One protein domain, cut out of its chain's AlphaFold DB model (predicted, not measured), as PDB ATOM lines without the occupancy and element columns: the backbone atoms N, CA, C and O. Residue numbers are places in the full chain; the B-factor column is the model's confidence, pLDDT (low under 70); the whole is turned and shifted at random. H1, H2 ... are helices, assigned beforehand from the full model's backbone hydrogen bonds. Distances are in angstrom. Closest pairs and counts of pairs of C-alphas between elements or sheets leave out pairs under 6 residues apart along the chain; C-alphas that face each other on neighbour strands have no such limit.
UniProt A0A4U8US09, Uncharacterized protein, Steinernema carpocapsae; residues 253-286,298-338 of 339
ATOM      1  N   LEU A 253      13.839 -27.507  49.837       94.06
ATOM      2  CA  LEU A 253      12.810 -26.577  49.356       94.06
ATOM      3  C   LEU A 253      13.428 -25.500  48.453       94.06
ATOM      4  O   LEU A 253      13.353 -24.301  48.705       94.06
ATOM      5  N   GLU A 254      14.056 -25.953  47.374       93.94
ATOM      6  CA  GLU A 254      14.662 -25.126  46.353       93.94
ATOM      7  C   GLU A 254      13.959 -25.380  45.020       93.94
ATOM      8  O   GLU A 254      13.830 -26.516  44.553       93.94
ATOM      9  N   LYS A 255      13.493 -24.297  44.389       91.00
ATOM     10  CA  LYS A 255      12.689 -24.373  43.164       91.00
ATOM     11  C   LYS A 255      13.427 -25.110  42.051       91.00
ATOM     12  O   LYS A 255      12.833 -25.965  41.402       91.00
ATOM     13  N   VAL A 256      14.700 -24.790  41.834       91.75
ATOM     14  CA  VAL A 256      15.495 -25.385  40.753       91.75
ATOM     15  C   VAL A 256      15.698 -26.877  40.998       91.75
ATOM     16  O   VAL A 256      15.432 -27.676  40.106       91.75
ATOM     17  N   ALA A 257      16.082 -27.262  42.215       93.44
ATOM     18  CA  ALA A 257      16.335 -28.654  42.570       93.44
ATOM     19  C   ALA A 257      15.083 -29.536  42.392       93.44
ATOM     20  O   ALA A 257      15.135 -30.580  41.738       93.44
ATOM     21  N   ARG A 258      13.925 -29.084  42.894       94.50
ATOM     22  CA  ARG A 258      12.658 -29.827  42.785       94.50
ATOM     23  C   ARG A 258      12.129 -29.900  41.352       94.50
ATOM     24  O   ARG A 258      11.664 -30.957  40.931       94.50
ATOM     25  N   LEU A 259      12.237 -28.823  40.571       92.75
ATOM     26  CA  LEU A 259      11.851 -28.853  39.152       92.75
ATOM     27  C   LEU A 259      12.773 -29.746  38.319       92.75
ATOM     28  O   LEU A 259      12.295 -30.461  37.442       92.75
ATOM     29  N   SER A 260      14.073 -29.761  38.615       93.69
ATOM     30  CA  SER A 260      15.012 -30.685  37.976       93.69
ATOM     31  C   SER A 260      14.638 -32.143  38.242       93.69
ATOM     32  O   SER A 260      14.668 -32.944  37.312       93.69
ATOM     33  N   LEU A 261      14.197 -32.479  39.460       96.25
ATOM     34  CA  LEU A 261      13.710 -33.824  39.775       96.25
ATOM     35  C   LEU A 261      12.443 -34.186  38.975       96.25
ATOM     36  O   LEU A 261      12.356 -35.296  38.452       96.25
ATOM     37  N   VAL A 262      11.483 -33.260  38.830       95.38
ATOM     38  CA  VAL A 262      10.303 -33.456  37.954       95.38
ATOM     39  C   VAL A 262      10.744 -33.742  36.519       95.38
ATOM     40  O   VAL A 262      10.295 -34.713  35.914       95.38
ATOM     41  N   ASN A 263      11.655 -32.933  35.979       94.06
ATOM     42  CA  ASN A 263      12.127 -33.083  34.605       94.06
ATOM     43  C   ASN A 263      12.864 -34.410  34.391       94.06
ATOM     44  O   ASN A 263      12.641 -35.075  33.383       94.06
ATOM     45  N   GLN A 264      13.704 -34.827  35.341       96.62
ATOM     46  CA  GLN A 264      14.382 -36.125  35.294       96.62
ATOM     47  C   GLN A 264      13.387 -37.287  35.332       96.62
ATOM     48  O   GLN A 264      13.544 -38.253  34.587       96.62
ATOM     49  N   PHE A 265      12.343 -37.180  36.156       97.94
ATOM     50  CA  PHE A 265      11.277 -38.171  36.205       97.94
ATOM     51  C   PHE A 265      10.545 -38.282  34.858       97.94
ATOM     52  O   PHE A 265      10.421 -39.379  34.317       97.94
ATOM     53  N   LEU A 266      10.137 -37.158  34.262       96.75
ATOM     54  CA  LEU A 266       9.482 -37.151  32.949       96.75
ATOM     55  C   LEU A 266      10.403 -37.653  31.824       96.75
ATOM     56  O   LEU A 266       9.953 -38.378  30.936       96.75
ATOM     57  N   LEU A 267      11.694 -37.316  31.865       96.94
ATOM     58  CA  LEU A 267      12.685 -37.819  30.913       96.94
ATOM     59  C   LEU A 267      12.863 -39.339  31.032       96.94
ATOM     60  O   LEU A 267      12.991 -40.027  30.020       96.94
ATOM     61  N   ASN A 268      12.840 -39.880  32.253       97.62
ATOM     62  CA  ASN A 268      12.888 -41.322  32.473       97.62
ATOM     63  C   ASN A 268      11.695 -42.028  31.811       97.62
ATOM     64  O   ASN A 268      11.897 -42.993  31.072       97.62
ATOM     65  N   LEU A 269      10.475 -41.515  32.012       97.88
ATOM     66  CA  LEU A 269       9.271 -42.061  31.377       97.88
ATOM     67  C   LEU A 269       9.369 -42.022  29.847       97.88
ATOM     68  O   LEU A 269       9.075 -43.014  29.185       97.88
ATOM     69  N   GLU A 270       9.850 -40.908  29.293       97.50
ATOM     70  CA  GLU A 270      10.042 -40.731  27.850       97.50
ATOM     71  C   GLU A 270      11.043 -41.734  27.268       97.50
ATOM     72  O   GLU A 270      10.790 -42.350  26.235       97.50
ATOM     73  N   ASN A 271      12.173 -41.943  27.945       98.25
ATOM     74  CA  ASN A 271      13.192 -42.891  27.504       98.25
ATOM     75  C   ASN A 271      12.684 -44.334  27.554       98.25
ATOM     76  O   ASN A 271      12.941 -45.104  26.628       98.25
ATOM     77  N   ARG A 272      11.910 -44.695  28.586       98.19
ATOM     78  CA  ARG A 272      11.244 -46.005  28.654       98.19
ATOM     79  C   ARG A 272      10.219 -46.174  27.533       98.19
ATOM     80  O   ARG A 272      10.169 -47.235  26.920       98.19
ATOM     81  N   ALA A 273       9.453 -45.131  27.219       98.31
ATOM     82  CA  ALA A 273       8.517 -45.140  26.102       98.31
ATOM     83  C   ALA A 273       9.227 -45.309  24.748       98.31
ATOM     84  O   ALA A 273       8.812 -46.150  23.955       98.31
ATOM     85  N   ARG A 274      10.340 -44.602  24.501       98.38
ATOM     86  CA  ARG A 274      11.169 -44.795  23.294       98.38
ATOM     87  C   ARG A 274      11.696 -46.221  23.171       98.38
ATOM     88  O   ARG A 274      11.587 -46.820  22.104       98.38
ATOM     89  N   ALA A 275      12.236 -46.771  24.259       98.00
ATOM     90  CA  ALA A 275      12.733 -48.144  24.282       98.00
ATOM     91  C   ALA A 275      11.611 -49.155  24.001       98.00
ATOM     92  O   ALA A 275      11.814 -50.120  23.262       98.00
ATOM     93  N   PHE A 276      10.416 -48.914  24.548       97.81
ATOM     94  CA  PHE A 276       9.244 -49.734  24.275       97.81
ATOM     95  C   PHE A 276       8.832 -49.654  22.800       97.81
ATOM     96  O   PHE A 276       8.678 -50.696  22.169       97.81
ATOM     97  N   ILE A 277       8.740 -48.452  22.219       97.50
ATOM     98  CA  ILE A 277       8.421 -48.254  20.794       97.50
ATOM     99  C   ILE A 277       9.390 -49.022  19.895       97.50
ATOM    100  O   ILE A 277       8.943 -49.736  18.996       97.50
ATOM    101  N   GLU A 278      10.700 -48.891  20.126       96.44
ATOM    102  CA  GLU A 278      11.699 -49.535  19.270       96.44
ATOM    103  C   GLU A 278      11.643 -51.062  19.398       96.44
ATOM    104  O   GLU A 278      11.691 -51.767  18.391       96.44
ATOM    105  N   HIS A 279      11.427 -51.587  20.608       94.69
ATOM    106  CA  HIS A 279      11.202 -53.019  20.802       94.69
ATOM    107  C   HIS A 279       9.971 -53.504  20.036       94.69
ATOM    108  O   HIS A 279      10.061 -54.508  19.337       94.69
ATOM    109  N   VAL A 280       8.827 -52.817  20.158       93.69
ATOM    110  CA  VAL A 280       7.598 -53.206  19.449       93.69
ATOM    111  C   VAL A 280       7.838 -53.206  17.946       93.69
ATOM    112  O   VAL A 280       7.535 -54.194  17.295       93.69
ATOM    113  N   LYS A 281       8.457 -52.151  17.411       91.75
ATOM    114  CA  LYS A 281       8.785 -52.025  15.987       91.75
ATOM    115  C   LYS A 281       9.648 -53.182  15.478       91.75
ATOM    116  O   LYS A 281       9.368 -53.700  14.402       91.75
ATOM    117  N   HIS A 282      10.669 -53.597  16.229       89.56
ATOM    118  CA  HIS A 282      11.493 -54.749  15.862       89.56
ATOM    119  C   HIS A 282      10.740 -56.075  15.995       89.56
ATOM    120  O   HIS A 282      10.795 -56.899  15.087       89.56
ATOM    121  N   ALA A 283      10.020 -56.279  17.098       88.81
ATOM    122  CA  ALA A 283       9.309 -57.524  17.376       88.81
ATOM    123  C   ALA A 283       8.079 -57.735  16.476       88.81
ATOM    124  O   ALA A 283       7.648 -58.869  16.285       88.81
ATOM    125  N   SER A 284       7.498 -56.660  15.937       88.06
ATOM    126  CA  SER A 284       6.354 -56.721  15.029       88.06
ATOM    127  C   SER A 284       6.736 -56.688  13.552       88.06
ATOM    128  O   SER A 284       5.843 -56.835  12.718       88.06
ATOM    129  N   ALA A 285       8.010 -56.473  13.207       86.06
ATOM    130  CA  ALA A 285       8.454 -56.423  11.819       86.06
ATOM    131  C   ALA A 285       8.199 -57.781  11.135       86.06
ATOM    132  O   ALA A 285       8.665 -58.800  11.647       86.06
ATOM    133  N   PRO A 286       7.450 -57.826  10.017       81.00
ATOM    134  CA  PRO A 286       7.162 -59.079   9.331       81.00
ATOM    135  C   PRO A 286       8.460 -59.716   8.827       81.00
ATOM    136  O   PRO A 286       9.351 -59.031   8.324       81.00
ATOM    137  N   GLN A 298       5.259 -63.572  15.689       76.94
ATOM    138  CA  GLN A 298       6.038 -63.656  16.930       76.94
ATOM    139  C   GLN A 298       5.787 -62.486  17.893       76.94
ATOM    140  O   GLN A 298       6.179 -62.555  19.060       76.94
ATOM    141  N   TRP A 299       5.116 -61.425  17.434       87.50
ATOM    142  CA  TRP A 299       4.746 -60.301  18.286       87.50
ATOM    143  C   TRP A 299       3.848 -60.763  19.440       87.50
ATOM    144  O   TRP A 299       2.807 -61.392  19.245       87.50
ATOM    145  N   SER A 300       4.240 -60.412  20.665       89.81
ATOM    146  CA  SER A 300       3.418 -60.611  21.854       89.81
ATOM    147  C   SER A 300       3.574 -59.437  22.805       89.81
ATOM    148  O   SER A 300       4.656 -59.195  23.350       89.81
ATOM    149  N   LEU A 301       2.457 -58.767  23.094       91.62
ATOM    150  CA  LEU A 301       2.421 -57.699  24.087       91.62
ATOM    151  C   LEU A 301       2.858 -58.202  25.469       91.62
ATOM    152  O   LEU A 301       3.565 -57.502  26.189       91.62
ATOM    153  N   SER A 302       2.482 -59.429  25.838       91.62
ATOM    154  CA  SER A 302       2.879 -60.021  27.119       91.62
ATOM    155  C   SER A 302       4.403 -60.162  27.247       91.62
ATOM    156  O   SER A 302       4.970 -59.853  28.296       91.62
ATOM    157  N   ALA A 303       5.082 -60.572  26.170       91.56
ATOM    158  CA  ALA A 303       6.532 -60.712  26.136       91.56
ATOM    159  C   ALA A 303       7.222 -59.345  26.182       91.56
ATOM    160  O   ALA A 303       8.119 -59.148  27.001       91.56
ATOM    161  N   ALA A 304       6.739 -58.384  25.390       93.25
ATOM    162  CA  ALA A 304       7.259 -57.021  25.388       93.25
ATOM    163  C   ALA A 304       7.092 -56.347  26.761       93.25
ATOM    164  O   ALA A 304       8.031 -55.751  27.284       93.25
ATOM    165  N   ARG A 305       5.931 -56.507  27.413       94.75
ATOM    166  CA  ARG A 305       5.703 -55.981  28.768       94.75
ATOM    167  C   ARG A 305       6.668 -56.580  29.783       94.75
ATOM    168  O   ARG A 305       7.184 -55.842  30.614       94.75
ATOM    169  N   ARG A 306       6.947 -57.886  29.716       94.19
ATOM    170  CA  ARG A 306       7.941 -58.521  30.598       94.19
ATOM    171  C   ARG A 306       9.357 -58.003  30.342       94.19
ATOM    172  O   ARG A 306      10.055 -57.705  31.301       94.19
ATOM    173  N   ALA A 307       9.756 -57.849  29.079       94.25
ATOM    174  CA  ALA A 307      11.095 -57.380  28.714       94.25
ATOM    175  C   ALA A 307      11.402 -55.951  29.202       94.25
ATOM    176  O   ALA A 307      12.559 -55.627  29.444       94.25
ATOM    177  N   HIS A 308      10.374 -55.111  29.369       94.38
ATOM    178  CA  HIS A 308      10.500 -53.711  29.804       94.38
ATOM    179  C   HIS A 308      10.063 -53.456  31.256       94.38
ATOM    180  O   HIS A 308       9.930 -52.299  31.669       94.38
ATOM    181  N   ASP A 309       9.808 -54.522  32.018       93.62
ATOM    182  CA  ASP A 309       9.267 -54.466  33.382       93.62
ATOM    183  C   ASP A 309       7.992 -53.596  33.489       93.62
ATOM    184  O   ASP A 309       7.866 -52.656  34.276       93.62
ATOM    185  N   LEU A 310       7.031 -53.885  32.606       94.62
ATOM    186  CA  LEU A 310       5.706 -53.257  32.510       94.62
ATOM    187  C   LEU A 310       4.609 -54.225  32.979       94.62
ATOM    188  O   LEU A 310       3.524 -54.317  32.394       94.62
ATOM    189  N   SER A 311       4.912 -55.001  34.018       90.44
ATOM    190  CA  SER A 311       3.990 -55.974  34.610       90.44
ATOM    191  C   SER A 311       2.806 -55.280  35.295       90.44
ATOM    192  O   SER A 311       1.656 -55.669  35.092       90.44
ATOM    193  N   ALA A 312       3.064 -54.194  36.027       92.06
ATOM    194  CA  ALA A 312       2.030 -53.377  36.643       92.06
ATOM    195  C   ALA A 312       1.215 -52.602  35.593       92.06
ATOM    196  O   ALA A 312       1.760 -51.873  34.766       92.06
ATOM    197  N   GLU A 313      -0.114 -52.709  35.672       92.06
ATOM    198  CA  GLU A 313      -1.047 -51.983  34.794       92.06
ATOM    199  C   GLU A 313      -0.887 -50.457  34.883       92.06
ATOM    200  O   GLU A 313      -1.069 -49.758  33.888       92.06
ATOM    201  N   SER A 314      -0.526 -49.928  36.059       93.69
ATOM    202  CA  SER A 314      -0.251 -48.496  36.229       93.69
ATOM    203  C   SER A 314       0.936 -48.059  35.375       93.69
ATOM    204  O   SER A 314       0.813 -47.134  34.574       93.69
ATOM    205  N   THR A 315       2.045 -48.793  35.481       96.00
ATOM    206  CA  THR A 315       3.298 -48.491  34.791       96.00
ATOM    207  C   THR A 315       3.126 -48.667  33.295       96.00
ATOM    208  O   THR A 315       3.499 -47.786  32.527       96.00
ATOM    209  N   PHE A 316       2.495 -49.768  32.876       96.69
ATOM    210  CA  PHE A 316       2.180 -49.996  31.472       96.69
ATOM    211  C   PHE A 316       1.300 -48.879  30.906       96.69
ATOM    212  O   PHE A 316       1.615 -48.351  29.847       96.69
ATOM    213  N   GLY A 317       0.251 -48.464  31.623       96.50
ATOM    214  CA  GLY A 317      -0.621 -47.374  31.187       96.50
ATOM    215  C   GLY A 317       0.114 -46.040  31.018       96.50
ATOM    216  O   GLY A 317      -0.125 -45.348  30.034       96.50
ATOM    217  N   ILE A 318       1.034 -45.700  31.931       97.75
ATOM    218  CA  ILE A 318       1.863 -44.487  31.827       97.75
ATOM    219  C   ILE A 318       2.790 -44.568  30.609       97.75
ATOM    220  O   ILE A 318       2.842 -43.637  29.810       97.75
ATOM    221  N   ILE A 319       3.509 -45.682  30.447       98.12
ATOM    222  CA  ILE A 319       4.463 -45.845  29.343       98.12
ATOM    223  C   ILE A 319       3.749 -45.921  27.993       98.12
ATOM    224  O   ILE A 319       4.242 -45.354  27.025       98.12
ATOM    225  N   LEU A 320       2.575 -46.551  27.919       97.62
ATOM    226  CA  LEU A 320       1.769 -46.589  26.702       97.62
ATOM    227  C   LEU A 320       1.245 -45.196  26.329       97.62
ATOM    228  O   LEU A 320       1.307 -44.825  25.161       97.62
ATOM    229  N   ALA A 321       0.774 -44.417  27.306       97.00
ATOM    230  CA  ALA A 321       0.342 -43.035  27.094       97.00
ATOM    231  C   ALA A 321       1.474 -42.147  26.564       97.00
ATOM    232  O   ALA A 321       1.277 -41.380  25.620       97.00
ATOM    233  N   GLU A 322       2.668 -42.288  27.138       97.62
ATOM    234  CA  GLU A 322       3.854 -41.554  26.703       97.62
ATOM    235  C   GLU A 322       4.361 -42.036  25.332       97.62
ATOM    236  O   GLU A 322       4.771 -41.226  24.504       97.62
ATOM    237  N   ALA A 323       4.287 -43.339  25.050       97.88
ATOM    238  CA  ALA A 323       4.660 -43.898  23.755       97.88
ATOM    239  C   ALA A 323       3.732 -43.412  22.636       97.88
ATOM    240  O   ALA A 323       4.205 -43.013  21.577       97.88
ATOM    241  N   ASP A 324       2.427 -43.373  22.894       96.62
ATOM    242  CA  ASP A 324       1.431 -42.860  21.953       96.62
ATOM    243  C   ASP A 324       1.555 -41.348  21.713       96.62
ATOM    244  O   ASP A 324       1.260 -40.846  20.634       96.62
ATOM    245  N   ARG A 325       2.043 -40.595  22.705       93.69
ATOM    246  CA  ARG A 325       2.413 -39.187  22.510       93.69
ATOM    247  C   ARG A 325       3.601 -39.044  21.553       93.69
ATOM    248  O   ARG A 325       3.568 -38.204  20.663       93.69
ATOM    249  N   LEU A 326       4.643 -39.855  21.737       95.56
ATOM    250  CA  LEU A 326       5.844 -39.825  20.894       95.56
ATOM    251  C   LEU A 326       5.590 -40.357  19.477       95.56
ATOM    252  O   LEU A 326       6.248 -39.925  18.532       95.56
ATOM    253  N   LYS A 327       4.671 -41.312  19.340       95.44
ATOM    254  CA  LYS A 327       4.279 -41.927  18.077       95.44
ATOM    255  C   LYS A 327       2.754 -42.091  18.059       95.44
ATOM    256  O   LYS A 327       2.266 -43.035  18.678       95.44
ATOM    257  N   PRO A 328       2.015 -41.207  17.363       92.31
ATOM    258  CA  PRO A 328       0.564 -41.317  17.229       92.31
ATOM    259  C   PRO A 328       0.123 -42.703  16.744       92.31
ATOM    260  O   PRO A 328       0.858 -43.376  16.017       92.31
ATOM    261  N   ASP A 329      -1.061 -43.124  17.188       92.31
ATOM    262  CA  ASP A 329      -1.709 -44.411  16.883       92.31
ATOM    263  C   ASP A 329      -0.959 -45.654  17.397       92.31
ATOM    264  O   ASP A 329      -1.342 -46.801  17.139       92.31
ATOM    265  N   PHE A 330       0.097 -45.463  18.194       95.62
ATOM    266  CA  PHE A 330       0.851 -46.567  18.777       95.62
ATOM    267  C   PHE A 330       0.001 -47.388  19.751       95.62
ATOM    268  O   PHE A 330       0.100 -48.618  19.760       95.62
ATOM    269  N   ALA A 331      -0.859 -46.750  20.550       95.75
ATOM    270  CA  ALA A 331      -1.744 -47.480  21.455       95.75
ATOM    271  C   ALA A 331      -2.804 -48.294  20.710       95.75
ATOM    272  O   ALA A 331      -3.113 -49.416  21.120       95.75
ATOM    273  N   GLU A 332      -3.324 -47.769  19.601       93.38
ATOM    274  CA  GLU A 332      -4.246 -48.505  18.742       93.38
ATOM    275  C   GLU A 332      -3.573 -49.744  18.156       93.38
ATOM    276  O   GLU A 332      -4.112 -50.843  18.296       93.38
ATOM    277  N   PHE A 333      -2.361 -49.609  17.616       92.81
ATOM    278  CA  PHE A 333      -1.583 -50.748  17.133       92.81
ATOM    279  C   PHE A 333      -1.345 -51.791  18.232       92.81
ATOM    280  O   PHE A 333      -1.706 -52.958  18.076       92.81
ATOM    281  N   VAL A 334      -0.771 -51.384  19.369       93.50
ATOM    282  CA  VAL A 334      -0.385 -52.302  20.452       93.50
ATOM    283  C   VAL A 334      -1.584 -53.070  20.995       93.50
ATOM    284  O   VAL A 334      -1.480 -54.262  21.284       93.50
ATOM    285  N   CYS A 335      -2.719 -52.398  21.148       89.69
ATOM    286  CA  CYS A 335      -3.894 -52.999  21.751       89.69
ATOM    287  C   CYS A 335      -4.811 -53.733  20.760       89.69
ATOM    288  O   CYS A 335      -5.565 -54.598  21.192       89.69
ATOM    289  N   SER A 336      -4.782 -53.409  19.465       86.69
ATOM    290  CA  SER A 336      -5.524 -54.167  18.441       86.69
ATOM    291  C   SER A 336      -4.799 -55.450  18.032       86.69
ATOM    292  O   SER A 336      -5.436 -56.433  17.665       86.69
ATOM    293  N   THR A 337      -3.468 -55.461  18.141       82.50
ATOM    294  CA  THR A 337      -2.619 -56.610  17.793       82.50
ATOM    295  C   THR A 337      -2.219 -57.460  18.998       82.50
ATOM    296  O   THR A 337      -1.514 -58.459  18.836       82.50
ATOM    297  N   SER A 338      -2.645 -57.094  20.213       72.88
ATOM    298  CA  SER A 338      -2.398 -57.908  21.400       72.88
ATOM    299  C   SER A 338      -3.208 -59.201  21.314       72.88
ATOM    300  O   SER A 338      -4.425 -59.177  21.492       72.88
TER     301      SER A 338
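What this domain is: This is residues 253 to 286 and 298 to 338 of the 339 residues of an uncharacterized protein of Steinernema carpocapsae (UniProt A0A4U8US09). One long straight helix, H1, makes the length of the domain; its first part sticks out as a free arm, and three shorter helices gather beside its later part, with H3 crossing H1 almost at a right angle. The printed part has 75 residues, with four named helices in the order H1, H2, H3, H4 and no named strand: its class is all helix. The whole is loose, with a radius of gyration of the C-alphas of 14.2 A, and a rod in outline, spanning 50 by 23 by 17 A.

How they stand to each other: Start at residues 253 to 265, which stand free; of these, 255 to 265 belong to H1, residues 255 to 283. Look next at residues 276 to 280 of H1, which only just touch H2, residues 301 to 307, with 3 pairs of C-alphas within 8 A; the closest C-alphas, of Val 280 and Ala 304, are 7.1 A apart. Residues 269 to 277 of H1 touch H3, residues 313 to 326, about perpendicular at 84 degrees; the closest C-alphas, of Ala 273 and Ala 323, are 4.7 A apart. Residues 320 to 324 of H3 touch H4, residues 330 to 336, at a steep tilt of 53 degrees, opposite ways; the closest C-alphas, of Asp 324 and Phe 330, are 4.9 A apart. H1 and H4 are near each other. In H1, H2, H3 and H4 every O i to N i+4 pair is within hydrogen-bond range.

Where its parts are: Find C-alpha 255 at (12.689, -24.373, 43.164); from there H1 runs 42.1 A to C-alpha 283 at (9.309, -57.524, 17.376). H2 follows, then H3, 19.7 A long, and H4 ends at C-alpha 336, (-5.524, -54.167, 18.441).

The domain as a whole: The two C-alphas farthest apart, of Leu 253 and Pro 286, are 51.9 A apart. Residues 287 to 297 are not printed, and C-alphas 286 and 298 are 8.9 A apart across the cut. The links H2 to H3 and H3 to H4 are tight. No printed residue is under 70 in pLDDT.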